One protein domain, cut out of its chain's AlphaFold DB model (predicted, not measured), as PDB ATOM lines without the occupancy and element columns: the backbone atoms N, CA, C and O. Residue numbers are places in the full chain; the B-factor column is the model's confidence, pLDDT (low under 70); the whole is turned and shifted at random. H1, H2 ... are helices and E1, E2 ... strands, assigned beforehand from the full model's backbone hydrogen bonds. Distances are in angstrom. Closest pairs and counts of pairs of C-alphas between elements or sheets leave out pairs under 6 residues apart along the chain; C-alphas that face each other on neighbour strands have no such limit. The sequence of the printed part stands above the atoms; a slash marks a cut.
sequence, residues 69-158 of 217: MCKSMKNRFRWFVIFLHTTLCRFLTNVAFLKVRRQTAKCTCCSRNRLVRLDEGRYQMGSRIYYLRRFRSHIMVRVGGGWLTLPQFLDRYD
ATOM      1  N   MET A  69     -47.885  29.237  53.881       38.75
ATOM      2  CA  MET A  69     -48.266  28.562  52.634       38.75
ATOM      3  C   MET A  69     -47.140  28.599  51.592       38.75
ATOM      4  O   MET A  69     -46.801  27.567  51.011       38.75
ATOM      5  N   CYS A  70     -46.480  29.745  51.404       49.06
ATOM      6  CA  CYS A  70     -45.378  29.892  50.450       49.06
ATOM      7  C   CYS A  70     -44.132  29.077  50.857       49.06
ATOM      8  O   CYS A  70     -43.466  28.487  49.999       49.06
ATOM      9  N   LYS A  71     -43.835  28.958  52.162       53.97
ATOM     10  CA  LYS A  71     -42.749  28.108  52.690       53.97
ATOM     11  C   LYS A  71     -43.071  26.613  52.547       53.97
ATOM     12  O   LYS A  71     -42.199  25.848  52.132       53.97
ATOM     13  N   SER A  72     -44.320  26.212  52.800       49.19
ATOM     14  CA  SER A  72     -44.810  24.840  52.592       49.19
ATOM     15  C   SER A  72     -44.771  24.438  51.112       49.19
ATOM     16  O   SER A  72     -44.263  23.364  50.778       49.19
ATOM     17  N   MET A  73     -45.207  25.325  50.208       48.78
ATOM     18  CA  MET A  73     -45.144  25.095  48.761       48.78
ATOM     19  C   MET A  73     -43.701  25.039  48.241       48.78
ATOM     20  O   MET A  73     -43.371  24.132  47.480       48.78
ATOM     21  N   LYS A  74     -42.798  25.918  48.706       56.19
ATOM     22  CA  LYS A  74     -41.364  25.846  48.356       56.19
ATOM     23  C   LYS A  74     -40.708  24.543  48.806       56.19
ATOM     24  O   LYS A  74     -39.934  23.971  48.042       56.19
ATOM     25  N   ASN A  75     -41.000  24.068  50.018       54.56
ATOM     26  CA  ASN A  75     -40.422  22.822  50.522       54.56
ATOM     27  C   ASN A  75     -40.955  21.599  49.768       54.56
ATOM     28  O   ASN A  75     -40.145  20.784  49.331       54.56
ATOM     29  N   ARG A  76     -42.273  21.496  49.537       58.06
ATOM     30  CA  ARG A  76     -42.856  20.413  48.721       58.06
ATOM     31  C   ARG A  76     -42.275  20.382  47.305       58.06
ATOM     32  O   ARG A  76     -41.929  19.313  46.815       58.06
ATOM     33  N   PHE A  77     -42.060  21.543  46.687       55.53
ATOM     34  CA  PHE A  77     -41.479  21.616  45.345       55.53
ATOM     35  C   PHE A  77     -39.973  21.308  45.321       55.53
ATOM     36  O   PHE A  77     -39.488  20.673  44.388       55.53
ATOM     37  N   ARG A  78     -39.220  21.689  46.366       60.12
ATOM     38  CA  ARG A  78     -37.806  21.302  46.521       60.12
ATOM     39  C   ARG A  78     -37.659  19.781  46.581       60.12
ATOM     40  O   ARG A  78     -36.813  19.230  45.884       60.12
ATOM     41  N   TRP A  79     -38.510  19.113  47.358       56.19
ATOM     42  CA  TRP A  79     -38.556  17.651  47.417       56.19
ATOM     43  C   TRP A  79     -38.991  17.029  46.089       56.19
ATOM     44  O   TRP A  79     -38.374  16.059  45.664       56.19
ATOM     45  N   PHE A  80     -39.960  17.623  45.385       64.44
ATOM     46  CA  PHE A  80     -40.372  17.170  44.053       64.44
ATOM     47  C   PHE A  80     -39.238  17.252  43.020       64.44
ATOM     48  O   PHE A  80     -39.017  16.302  42.277       64.44
ATOM     49  N   VAL A  81     -38.465  18.343  42.996       65.62
ATOM     50  CA  VAL A  81     -37.315  18.491  42.083       65.62
ATOM     51  C   VAL A  81     -36.199  17.503  42.421       65.62
ATOM     52  O   VAL A  81     -35.627  16.908  41.512       65.62
ATOM     53  N   ILE A  82     -35.902  17.288  43.708       67.69
ATOM     54  CA  ILE A  82     -34.925  16.276  44.144       67.69
ATOM     55  C   ILE A  82     -35.399  14.879  43.728       67.69
ATOM     56  O   ILE A  82     -34.644  14.128  43.112       67.69
ATOM     57  N   PHE A  83     -36.663  14.553  43.992       70.56
ATOM     58  CA  PHE A  83     -37.273  13.286  43.607       70.56
ATOM     59  C   PHE A  83     -37.210  13.074  42.089       70.56
ATOM     60  O   PHE A  83     -36.723  12.044  41.622       70.56
ATOM     61  N   LEU A  84     -37.592  14.077  41.302       68.25
ATOM     62  CA  LEU A  84     -37.554  14.020  39.844       68.25
ATOM     63  C   LEU A  84     -36.119  13.906  39.307       68.25
ATOM     64  O   LEU A  84     -35.862  13.145  38.381       68.25
ATOM     65  N   HIS A  85     -35.150  14.590  39.917       65.81
ATOM     66  CA  HIS A  85     -33.741  14.476  39.538       65.81
ATOM     67  C   HIS A  85     -33.174  13.084  39.849       65.81
ATOM     68  O   HIS A  85     -32.502  12.486  39.010       65.81
ATOM     69  N   THR A  86     -33.464  12.536  41.033       66.62
ATOM     70  CA  THR A  86     -33.008  11.189  41.419       66.62
ATOM     71  C   THR A  86     -33.627  10.096  40.548       66.62
ATOM     72  O   THR A  86     -32.912   9.197  40.102       66.62
ATOM     73  N   THR A  87     -34.922  10.196  40.229       70.50
ATOM     74  CA  THR A  87     -35.614   9.239  39.352       70.50
ATOM     75  C   THR A  87     -35.115   9.327  37.913       70.50
ATOM     76  O   THR A  87     -34.844   8.295  37.300       70.50
ATOM     77  N   LEU A  88     -34.890  10.533  37.388       70.25
ATOM     78  CA  LEU A  88     -34.380  10.740  36.032       70.25
ATOM     79  C   LEU A  88     -32.912  10.304  35.900       70.25
ATOM     80  O   LEU A  88     -32.544   9.677  34.907       70.25
ATOM     81  N   CYS A  89     -32.083  10.529  36.925       67.75
ATOM     82  CA  CYS A  89     -30.710  10.019  36.965       67.75
ATOM     83  C   CYS A  89     -30.695   8.480  36.962       67.75
ATOM     84  O   CYS A  89     -30.040   7.857  36.123       67.75
ATOM     85  N   ARG A  90     -31.519   7.854  37.815       68.88
ATOM     86  CA  ARG A  90     -31.697   6.396  37.837       68.88
ATOM     87  C   ARG A  90     -32.203   5.872  36.485       68.88
ATOM     88  O   ARG A  90     -31.676   4.888  35.978       68.88
ATOM     89  N   PHE A  91     -33.145   6.553  35.839       75.00
ATOM     90  CA  PHE A  91     -33.614   6.194  34.498       75.00
ATOM     91  C   PHE A  91     -32.489   6.242  33.448       75.00
ATOM     92  O   PHE A  91     -32.292   5.280  32.706       75.00
ATOM     93  N   LEU A  92     -31.688   7.310  33.418       68.75
ATOM     94  CA  LEU A  92     -30.573   7.447  32.473       68.75
ATOM     95  C   LEU A  92     -29.489   6.375  32.669       68.75
ATOM     96  O   LEU A  92     -28.973   5.845  31.678       68.75
ATOM     97  N   THR A  93     -29.168   6.013  33.916       71.62
ATOM     98  CA  THR A  93     -28.229   4.909  34.199       71.62
ATOM     99  C   THR A  93     -28.760   3.563  33.693       71.62
ATOM    100  O   THR A  93     -28.000   2.790  33.100       71.62
ATOM    101  N   ASN A  94     -30.069   3.313  33.814       76.06
ATOM    102  CA  ASN A  94     -30.714   2.115  33.272       76.06
ATOM    103  C   ASN A  94     -30.659   2.073  31.740       76.06
ATOM    104  O   ASN A  94     -30.320   1.040  31.160       76.06
ATOM    105  N   VAL A  95     -30.900   3.201  31.064       78.00
ATOM    106  CA  VAL A  95     -30.782   3.292  29.598       78.00
ATOM    107  C   VAL A  95     -29.347   3.022  29.131       78.00
ATOM    108  O   VAL A  95     -29.138   2.319  28.138       78.00
ATOM    109  N   ALA A  96     -28.341   3.543  29.843       79.06
ATOM    110  CA  ALA A  96     -26.939   3.270  29.534       79.06
ATOM    111  C   ALA A  96     -26.615   1.773  29.679       79.06
ATOM    112  O   ALA A  96     -26.060   1.174  28.759       79.06
ATOM    113  N   PHE A  97     -27.040   1.147  30.778       83.31
ATOM    114  CA  PHE A  97     -26.863  -0.287  31.008       83.31
ATOM    115  C   PHE A  97     -27.492  -1.147  29.902       83.31
ATOM    116  O   PHE A  97     -26.840  -2.052  29.377       83.31
ATOM    117  N   LEU A  98     -28.720  -0.830  29.479       84.62
ATOM    118  CA  LEU A  98     -29.387  -1.528  28.377       84.62
ATOM    119  C   LEU A  98     -28.601  -1.418  27.065       84.62
ATOM    120  O   LEU A  98     -28.498  -2.393  26.321       84.62
ATOM    121  N   LYS A  99     -28.008  -0.255  26.778       85.50
ATOM    122  CA  LYS A  99     -27.204  -0.059  25.565       85.50
ATOM    123  C   LYS A  99     -25.881  -0.832  25.607       85.50
ATOM    124  O   LYS A  99     -25.509  -1.384  24.572       85.50
ATOM    125  N   VAL A 100     -25.222  -0.940  26.768       86.56
ATOM    126  CA  VAL A 100     -24.048  -1.824  26.929       86.56
ATOM    127  C   VAL A 100     -24.446  -3.272  26.667       86.56
ATOM    128  O   VAL A 100     -23.870  -3.910  25.789       86.56
ATOM    129  N   ARG A 101     -25.493  -3.761  27.345       85.31
ATOM    130  CA  ARG A 101     -25.975  -5.142  27.190       85.31
ATOM    131  C   ARG A 101     -26.314  -5.484  25.745       85.31
ATOM    132  O   ARG A 101     -25.893  -6.529  25.266       85.31
ATOM    133  N   ARG A 102     -27.028  -4.602  25.040       86.50
ATOM    134  CA  ARG A 102     -27.380  -4.797  23.623       86.50
ATOM    135  C   ARG A 102     -26.157  -4.895  22.719       86.50
ATOM    136  O   ARG A 102     -26.187  -5.659  21.765       86.50
ATOM    137  N   GLN A 103     -25.100  -4.126  22.985       82.88
ATOM    138  CA  GLN A 103     -23.876  -4.214  22.190       82.88
ATOM    139  C   GLN A 103     -23.109  -5.496  22.510       82.88
ATOM    140  O   GLN A 103     -22.806  -6.251  21.595       82.88
ATOM    141  N   THR A 104     -22.880  -5.813  23.783       81.81
ATOM    142  CA  THR A 104     -22.185  -7.050  24.177       81.81
ATOM    143  C   THR A 104     -22.941  -8.314  23.740       81.81
ATOM    144  O   THR A 104     -22.317  -9.330  23.454       81.81
ATOM    145  N   ALA A 105     -24.272  -8.260  23.609       80.69
ATOM    146  CA  ALA A 105     -25.085  -9.379  23.126       80.69
ATOM    147  C   ALA A 105     -24.818  -9.773  21.663       80.69
ATOM    148  O   ALA A 105     -25.075 -10.918  21.307       80.69
ATOM    149  N   LYS A 106     -24.277  -8.873  20.827       78.88
ATOM    150  CA  LYS A 106     -23.950  -9.196  19.425       78.88
ATOM    151  C   LYS A 106     -22.666 -10.025  19.271       78.88
ATOM    152  O   LYS A 106     -22.310 -10.367  18.153       78.88
ATOM    153  N   CYS A 107     -21.950 -10.300  20.364       75.31
ATOM    154  CA  CYS A 107     -20.766 -11.154  20.351       75.31
ATOM    155  C   CYS A 107     -21.166 -12.628  20.138       75.31
ATOM    156  O   CYS A 107     -22.026 -13.153  20.863       75.31
ATOM    157  N   THR A 108     -20.523 -13.277  19.162       75.31
ATOM    158  CA  THR A 108     -20.739 -14.678  18.750       75.31
ATOM    159  C   THR A 108     -19.668 -15.644  19.280       75.31
ATOM    160  O   THR A 108     -19.719 -16.833  18.981       75.31
ATOM    161  N   CYS A 109     -18.710 -15.176  20.089       71.94
ATOM    162  CA  CYS A 109     -17.639 -16.015  20.640       71.94
ATOM    163  C   CYS A 109     -18.155 -17.111  21.589       71.94
ATOM    164  O   CYS A 109     -19.039 -16.867  22.414       71.94
ATOM    165  N   CYS A 110     -17.518 -18.289  21.540       66.12
ATOM    166  CA  CYS A 110     -17.777 -19.406  22.459       66.12
ATOM    167  C   CYS A 110     -17.447 -19.043  23.918       66.12
ATOM    168  O   CYS A 110     -18.220 -19.342  24.826       66.12
ATOM    169  N   SER A 111     -16.332 -18.341  24.146       64.94
ATOM    170  CA  SER A 111     -16.004 -17.689  25.415       64.94
ATOM    171  C   SER A 111     -16.377 -16.210  25.323       64.94
ATOM    172  O   SER A 111     -15.614 -15.371  24.847       64.94
ATOM    173  N   ARG A 112     -17.593 -15.855  25.757       61.41
ATOM    174  CA  ARG A 112     -17.970 -14.438  25.848       61.41
ATOM    175  C   ARG A 112     -17.060 -13.747  26.859       61.41
ATOM    176  O   ARG A 112     -17.233 -13.948  28.061       61.41
ATOM    177  N   ASN A 113     -16.194 -12.853  26.383       61.38
ATOM    178  CA  ASN A 113     -15.591 -11.814  27.215       61.38
ATOM    179  C   ASN A 113     -16.704 -10.856  27.665       61.38
ATOM    180  O   ASN A 113     -16.960  -9.806  27.074       61.38
ATOM    181  N   ARG A 114     -17.460 -11.284  28.679       71.19
ATOM    182  CA  ARG A 114     -18.646 -10.589  29.163       71.19
ATOM    183  C   ARG A 114     -18.197  -9.371  29.962       71.19
ATOM    184  O   ARG A 114     -17.552  -9.513  30.992       71.19
ATOM    185  N   LEU A 115     -18.598  -8.185  29.513       85.44
ATOM    186  CA  LEU A 115     -18.594  -6.993  30.358       85.44
ATOM    187  C   LEU A 115     -19.584  -7.212  31.507       85.44
ATOM    188  O   LEU A 115     -20.801  -7.188  31.302       85.44
ATOM    189  N   VAL A 116     -19.065  -7.458  32.705       87.31
ATOM    190  CA  VAL A 116     -19.849  -7.613  33.931       87.31
ATOM    191  C   VAL A 116     -19.998  -6.243  34.576       87.31
ATOM    192  O   VAL A 116     -19.016  -5.533  34.779       87.31
ATOM    193  N   ARG A 117     -21.233  -5.839  34.881       88.38
ATOM    194  CA  ARG A 117     -21.473  -4.603  35.630       88.38
ATOM    195  C   ARG A 117     -21.137  -4.858  37.096       88.38
ATOM    196  O   ARG A 117     -21.772  -5.710  37.705       88.38
ATOM    197  N   LEU A 118     -20.180  -4.103  37.625       89.25
ATOM    198  CA  LEU A 118     -19.888  -4.071  39.057       89.25
ATOM    199  C   LEU A 118     -20.757  -3.005  39.726       89.25
ATOM    200  O   LEU A 118     -21.568  -3.317  40.585       89.25
ATOM    201  N   ASP A 119     -20.678  -1.763  39.237       88.19
ATOM    202  CA  ASP A 119     -21.429  -0.626  39.781       88.19
ATOM    203  C   ASP A 119     -21.884   0.338  38.685       88.19
ATOM    204  O   ASP A 119     -21.692   0.118  37.485       88.19
ATOM    205  N   GLU A 120     -22.515   1.442  39.086       83.62
ATOM    206  CA  GLU A 120     -22.807   2.559  38.194       83.62
ATOM    207  C   GLU A 120     -21.523   3.068  37.525       83.62
ATOM    208  O   GLU A 120     -20.621   3.605  38.160       83.62
ATOM    209  N   GLY A 121     -21.425   2.838  36.215       85.12
ATOM    210  CA  GLY A 121     -20.261   3.222  35.421       85.12
ATOM    211  C   GLY A 121     -19.016   2.350  35.615       85.12
ATOM    212  O   GLY A 121     -18.040   2.582  34.911       85.12
ATOM    213  N   ARG A 122     -19.021   1.326  36.481       91.12
ATOM    214  CA  ARG A 122     -17.890   0.389  36.645       91.12
ATOM    215  C   ARG A 122     -18.209  -0.958  36.014       91.12
ATOM    216  O   ARG A 122     -19.164  -1.623  36.414       91.12
ATOM    217  N   TYR A 123     -17.396  -1.366  35.046       92.00
ATOM    218  CA  TYR A 123     -17.557  -2.632  34.337       92.00
ATOM    219  C   TYR A 123     -16.256  -3.418  34.352       92.00
ATOM    220  O   TYR A 123     -15.193  -2.862  34.118       92.00
ATOM    221  N   GLN A 124     -16.345  -4.715  34.588       90.56
ATOM    222  CA  GLN A 124     -15.212  -5.624  34.548       90.56
ATOM    223  C   GLN A 124     -15.224  -6.413  33.244       90.56
ATOM    224  O   GLN A 124     -16.271  -6.899  32.814       90.56
ATOM    225  N   MET A 125     -14.059  -6.551  32.621       86.75
ATOM    226  CA  MET A 125     -13.848  -7.428  31.473       86.75
ATOM    227  C   MET A 125     -12.534  -8.178  31.689       86.75
ATOM    228  O   MET A 125     -11.471  -7.564  31.799       86.75
ATOM    229  N   GLY A 126     -12.622  -9.504  31.813       85.81
ATOM    230  CA  GLY A 126     -11.500 -10.324  32.268       85.81
ATOM    231  C   GLY A 126     -11.047  -9.908  33.673       85.81
ATOM    232  O   GLY A 126     -11.851  -9.831  34.599       85.81
ATOM    233  N   SER A 127      -9.762  -9.590  33.822       85.62
ATOM    234  CA  SER A 127      -9.154  -9.151  35.085       85.62
ATOM    235  C   SER A 127      -9.131  -7.630  35.288       85.62
ATOM    236  O   SER A 127      -8.707  -7.164  36.343       85.62
ATOM    237  N   ARG A 128      -9.569  -6.831  34.303       89.06
ATOM    238  CA  ARG A 128      -9.461  -5.361  34.338       89.06
ATOM    239  C   ARG A 128     -10.818  -4.692  34.542       89.06
ATOM    240  O   ARG A 128     -11.836  -5.132  34.006       89.06
ATOM    241  N   ILE A 129     -10.812  -3.590  35.295       91.44
ATOM    242  CA  ILE A 129     -11.986  -2.744  35.536       91.44
ATOM    243  C   ILE A 129     -11.907  -1.507  34.641       91.44
ATOM    244  O   ILE A 129     -10.900  -0.803  34.599       91.44
ATOM    245  N   TYR A 130     -13.007  -1.230  33.952       92.69
ATOM    246  CA  TYR A 130     -13.190  -0.122  33.034       92.69
ATOM    247  C   TYR A 130     -14.277   0.821  33.539       92.69
ATOM    248  O   TYR A 130     -15.342   0.400  34.000       92.69
ATOM    249  N   TYR A 131     -14.017   2.117  33.392       92.00
ATOM    250  CA  TYR A 131     -14.975   3.165  33.721       92.00
ATOM    251  C   TYR A 131     -15.721   3.591  32.464       92.00
ATOM    252  O   TYR A 131     -15.129   4.096  31.507       92.00
ATOM    253  N   LEU A 132     -17.030   3.369  32.464       91.62
ATOM    254  CA  LEU A 132     -17.941   3.748  31.401       91.62
ATOM    255  C   LEU A 132     -18.726   4.980  31.828       91.62
ATOM    256  O   LEU A 132     -19.341   5.008  32.891       91.62
ATOM    257  N   ARG A 133     -18.785   5.970  30.943       89.00
ATOM    258  CA  ARG A 133     -19.680   7.116  31.081       89.00
ATOM    259  C   ARG A 133     -20.567   7.242  29.862       89.00
ATOM    260  O   ARG A 133     -20.178   6.911  28.740       89.00
ATOM    261  N   ARG A 134     -21.768   7.767  30.070       85.12
ATOM    262  CA  ARG A 134     -22.601   8.208  28.959       85.12
ATOM    263  C   ARG A 134     -22.061   9.547  28.469       85.12
ATOM    264  O   ARG A 134     -21.963  10.493  29.242       85.12
ATOM    265  N   PHE A 135     -21.737   9.617  27.189       86.44
ATOM    266  CA  PHE A 135     -21.467  10.868  26.502       86.44
ATOM    267  C   PHE A 135     -22.265  10.842  25.225       86.44
ATOM    268  O   PHE A 135     -22.114   9.953  24.388       86.44
ATOM    269  N   ARG A 136     -23.118  11.824  25.040       84.56
ATOM    270  CA  ARG A 136     -24.034  11.753  23.921       84.56
ATOM    271  C   ARG A 136     -25.102  10.694  24.052       84.56
ATOM    272  O   ARG A 136     -25.513  10.294  25.144       84.56
ATOM    273  N   SER A 137     -25.656  10.335  22.918       80.81
ATOM    274  CA  SER A 137     -26.414   9.116  22.761       80.81
ATOM    275  C   SER A 137     -25.481   7.904  22.887       80.81
ATOM    276  O   SER A 137     -25.962   6.772  22.924       80.81
ATOM    277  N   HIS A 138     -24.162   8.109  22.982       85.06
ATOM    278  CA  HIS A 138     -23.133   7.084  22.999       85.06
ATOM    279  C   HIS A 138     -22.623   6.789  24.417       85.06
ATOM    280  O   HIS A 138     -22.871   7.496  25.395       85.06
ATOM    281  N   ILE A 139     -21.932   5.663  24.528       90.50
ATOM    282  CA  ILE A 139     -21.248   5.245  25.748       90.50
ATOM    283  C   ILE A 139     -19.764   5.323  25.449       90.50
ATOM    284  O   ILE A 139     -19.345   4.925  24.362       90.50
ATOM    285  N   MET A 140     -18.995   5.850  26.391       93.00
ATOM    286  CA  MET A 140     -17.551   5.968  26.295       93.00
ATOM    287  C   MET A 140     -16.879   5.219  27.436       93.00
ATOM    288  O   MET A 140     -17.336   5.280  28.574       93.00
ATOM    289  N   VAL A 141     -15.786   4.543  27.115       93.56
ATOM    290  CA  VAL A 141     -14.932   3.759  27.998       93.56
ATOM    291  C   VAL A 141     -13.637   4.538  28.231       93.56
ATOM    292  O   VAL A 141     -13.028   5.042  27.286       93.56
ATOM    293  N   ARG A 142     -13.202   4.648  29.485       94.44
ATOM    294  CA  ARG A 142     -11.900   5.216  29.852       94.44
ATOM    295  C   ARG A 142     -10.794   4.193  29.584       94.44
ATOM    296  O   ARG A 142     -10.845   3.091  30.123       94.44
ATOM    297  N   VAL A 143      -9.780   4.572  28.807       91.50
ATOM    298  CA  VAL A 143      -8.590   3.747  28.531       91.50
ATOM    299  C   VAL A 143      -7.345   4.629  28.575       91.50
ATOM    300  O   VAL A 143      -7.304   5.582  27.812       91.50
ATOM    301  N   GLY A 144      -6.378   4.335  29.461       82.44
ATOM    302  CA  GLY A 144      -4.968   4.800  29.498       82.44
ATOM    303  C   GLY A 144      -4.618   6.281  29.251       82.44
ATOM    304  O   GLY A 144      -3.955   6.887  30.077       82.44
ATOM    305  N   GLY A 145      -5.059   6.865  28.135       84.38
ATOM    306  CA  GLY A 145      -4.823   8.246  27.704       84.38
ATOM    307  C   GLY A 145      -6.054   8.964  27.126       84.38
ATOM    308  O   GLY A 145      -5.919  10.060  26.599       84.38
ATOM    309  N   GLY A 146      -7.269   8.399  27.208       90.12
ATOM    310  CA  GLY A 146      -8.447   9.033  26.606       90.12
ATOM    311  C   GLY A 146      -9.793   8.360  26.872       90.12
ATOM    312  O   GLY A 146      -9.942   7.500  27.743       90.12
ATOM    313  N   TRP A 147     -10.799   8.811  26.121       92.06
ATOM    314  CA  TRP A 147     -12.146   8.248  26.105       92.06
ATOM    315  C   TRP A 147     -12.397   7.616  24.744       92.06
ATOM    316  O   TRP A 147     -12.346   8.299  23.727       92.06
ATOM    317  N   LEU A 148     -12.680   6.319  24.735       93.00
ATOM    318  CA  LEU A 148     -12.986   5.558  23.531       93.00
ATOM    319  C   LEU A 148     -14.482   5.266  23.491       93.00
ATOM    320  O   LEU A 148     -15.085   5.034  24.534       93.00
ATOM    321  N   THR A 149     -15.119   5.258  22.325       92.00
ATOM    322  CA  THR A 149     -16.532   4.859  22.271       92.00
ATOM    323  C   THR A 149     -16.684   3.358  22.547       92.00
ATOM    324  O   THR A 149     -15.807   2.564  22.222       92.00
ATOM    325  N   LEU A 150     -17.801   2.944  23.151       90.62
ATOM    326  CA  LEU A 150     -18.100   1.534  23.421       90.62
ATOM    327  C   LEU A 150     -17.968   0.622  22.185       90.62
ATOM    328  O   LEU A 150     -17.382  -0.442  22.344       90.62
ATOM    329  N   PRO A 151     -18.479   0.971  20.984       88.69
ATOM    330  CA  PRO A 151     -18.260   0.139  19.801       88.69
ATOM    331  C   PRO A 151     -16.772  -0.011  19.469       88.69
ATOM    332  O   PRO A 151     -16.307  -1.136  19.419       88.69
ATOM    333  N   GLN A 152     -16.004   1.082  19.397       88.62
ATOM    334  CA  GLN A 152     -14.559   1.020  19.120       88.62
ATOM    335  C   GLN A 152     -13.774   0.240  20.187       88.62
ATOM    336  O   GLN A 152     -12.771  -0.401  19.889       88.62
ATOM    337  N   PHE A 153     -14.215   0.306  21.447       89.62
ATOM    338  CA  PHE A 153     -13.671  -0.523  22.516       89.62
ATOM    339  C   PHE A 153     -13.942  -2.003  22.238       89.62
ATOM    340  O   PHE A 153     -13.015  -2.806  22.249       89.62
ATOM    341  N   LEU A 154     -15.188  -2.369  21.936       87.75
ATOM    342  CA  LEU A 154     -15.524  -3.750  21.598       87.75
ATOM    343  C   LEU A 154     -14.773  -4.216  20.348       87.75
ATOM    344  O   LEU A 154     -14.245  -5.310  20.365       87.75
ATOM    345  N   ASP A 155     -14.614  -3.391  19.320       86.31
ATOM    346  CA  ASP A 155     -13.890  -3.786  18.107       86.31
ATOM    347  C   ASP A 155     -12.406  -4.094  18.376       86.31
ATOM    348  O   ASP A 155     -11.812  -4.920  17.692       86.31
ATOM    349  N   ARG A 156     -11.801  -3.479  19.405       85.25
ATOM    350  CA  ARG A 156     -10.401  -3.726  19.788       85.25
ATOM    351  C   ARG A 156     -10.230  -4.930  20.721       85.25
ATOM    352  O   ARG A 156      -9.212  -5.608  20.630       85.25
ATOM    353  N   TYR A 157     -11.189  -5.181  21.616       82.31
ATOM    354  CA  TYR A 157     -11.076  -6.191  22.684       82.31
ATOM    355  C   TYR A 157     -11.956  -7.442  22.486       82.31
ATOM    356  O   TYR A 157     -11.769  -8.432  23.193       82.31
ATOM    357  N   ASP A 158     -12.928  -7.410  21.573       82.88
ATOM    358  CA  ASP A 158     -13.823  -8.525  21.243       82.88
ATOM    359  C   ASP A 158     -13.305  -9.249  19.984       82.88
ATOM    360  O   ASP A 158     -13.338  -8.671  18.890       82.88
TER     361      ASP A 158
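This is residues 69 to 158 of the 217 residues of the protein "GAR domain-containing protein" of Mesocestoides corti (UniProt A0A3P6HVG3). One long helix, H1, sticks out with residues 69 to 89 as a free arm from a compact body, where a strongly twisted sheet of five strands curls round the short last helix, H2, and packs on residues 92 to 101 of H1. The arm makes much of the length. The printed part has 90 residues, with H1, E1 to E5 and H2 in that order; the class is mixed, and the sheet, E1 E2 E3 E4 E5, is antiparallel. It is only just loose, close to extended, with a radius of gyration of the C-alphas of 17.9 A and spans of 64 by 28 by 23 A.

H1, residues 69 to 104, stands up from the sheet of E1, residues 116 to 119, E2, 122 to 125, E3, 128 to 135, E4, 138 to 143, and E5, 146 to 149, its line rising 47 degrees out of the local plane. The closest C-alphas of H1 and E3 are those of Ala 96 and Arg 134, 6.6 A. The strands form a meander, each the antiparallel neighbour of the one before, in four hairpins. Within hydrogen-bond range are N 124 and O 116, 2.8 A, N 130 and O 123, 2.7 A, N 140 and O 133, 2.8 A, and N 141 and O 148, 2.7 A. H2, residues 150 to 157, is on the sheet, in two layers with H1, helices on one face; its closest C-alphas with E4 are Leu 150 and Met 140, 5.3 A. With residues 100 to 104 alone H1 only just touches H2, with 3 pairs of C-alphas within 8 A, the closest Gln 103 and Pro 151, 7.5 A. In H1 and H2 every O i to N i+4 pair is within hydrogen-bond range.

H1 runs 52.5 A from C-alpha 69 at (-48.266, 28.562, 52.634); E3 measures 21.7 A, E4 15.9 A. H2 ends at C-alpha 157, (-11.076, -6.191, 22.684).

The C-alphas farthest apart, Met 69 and Cys 110, are 64.4 A apart. The printed part has no cut; the link H1 to E1 is long. The model's confidence is low, with pLDDT under 70, in 24 residues of the printed part, among them residues 69 to 82 and residues 110 to 113.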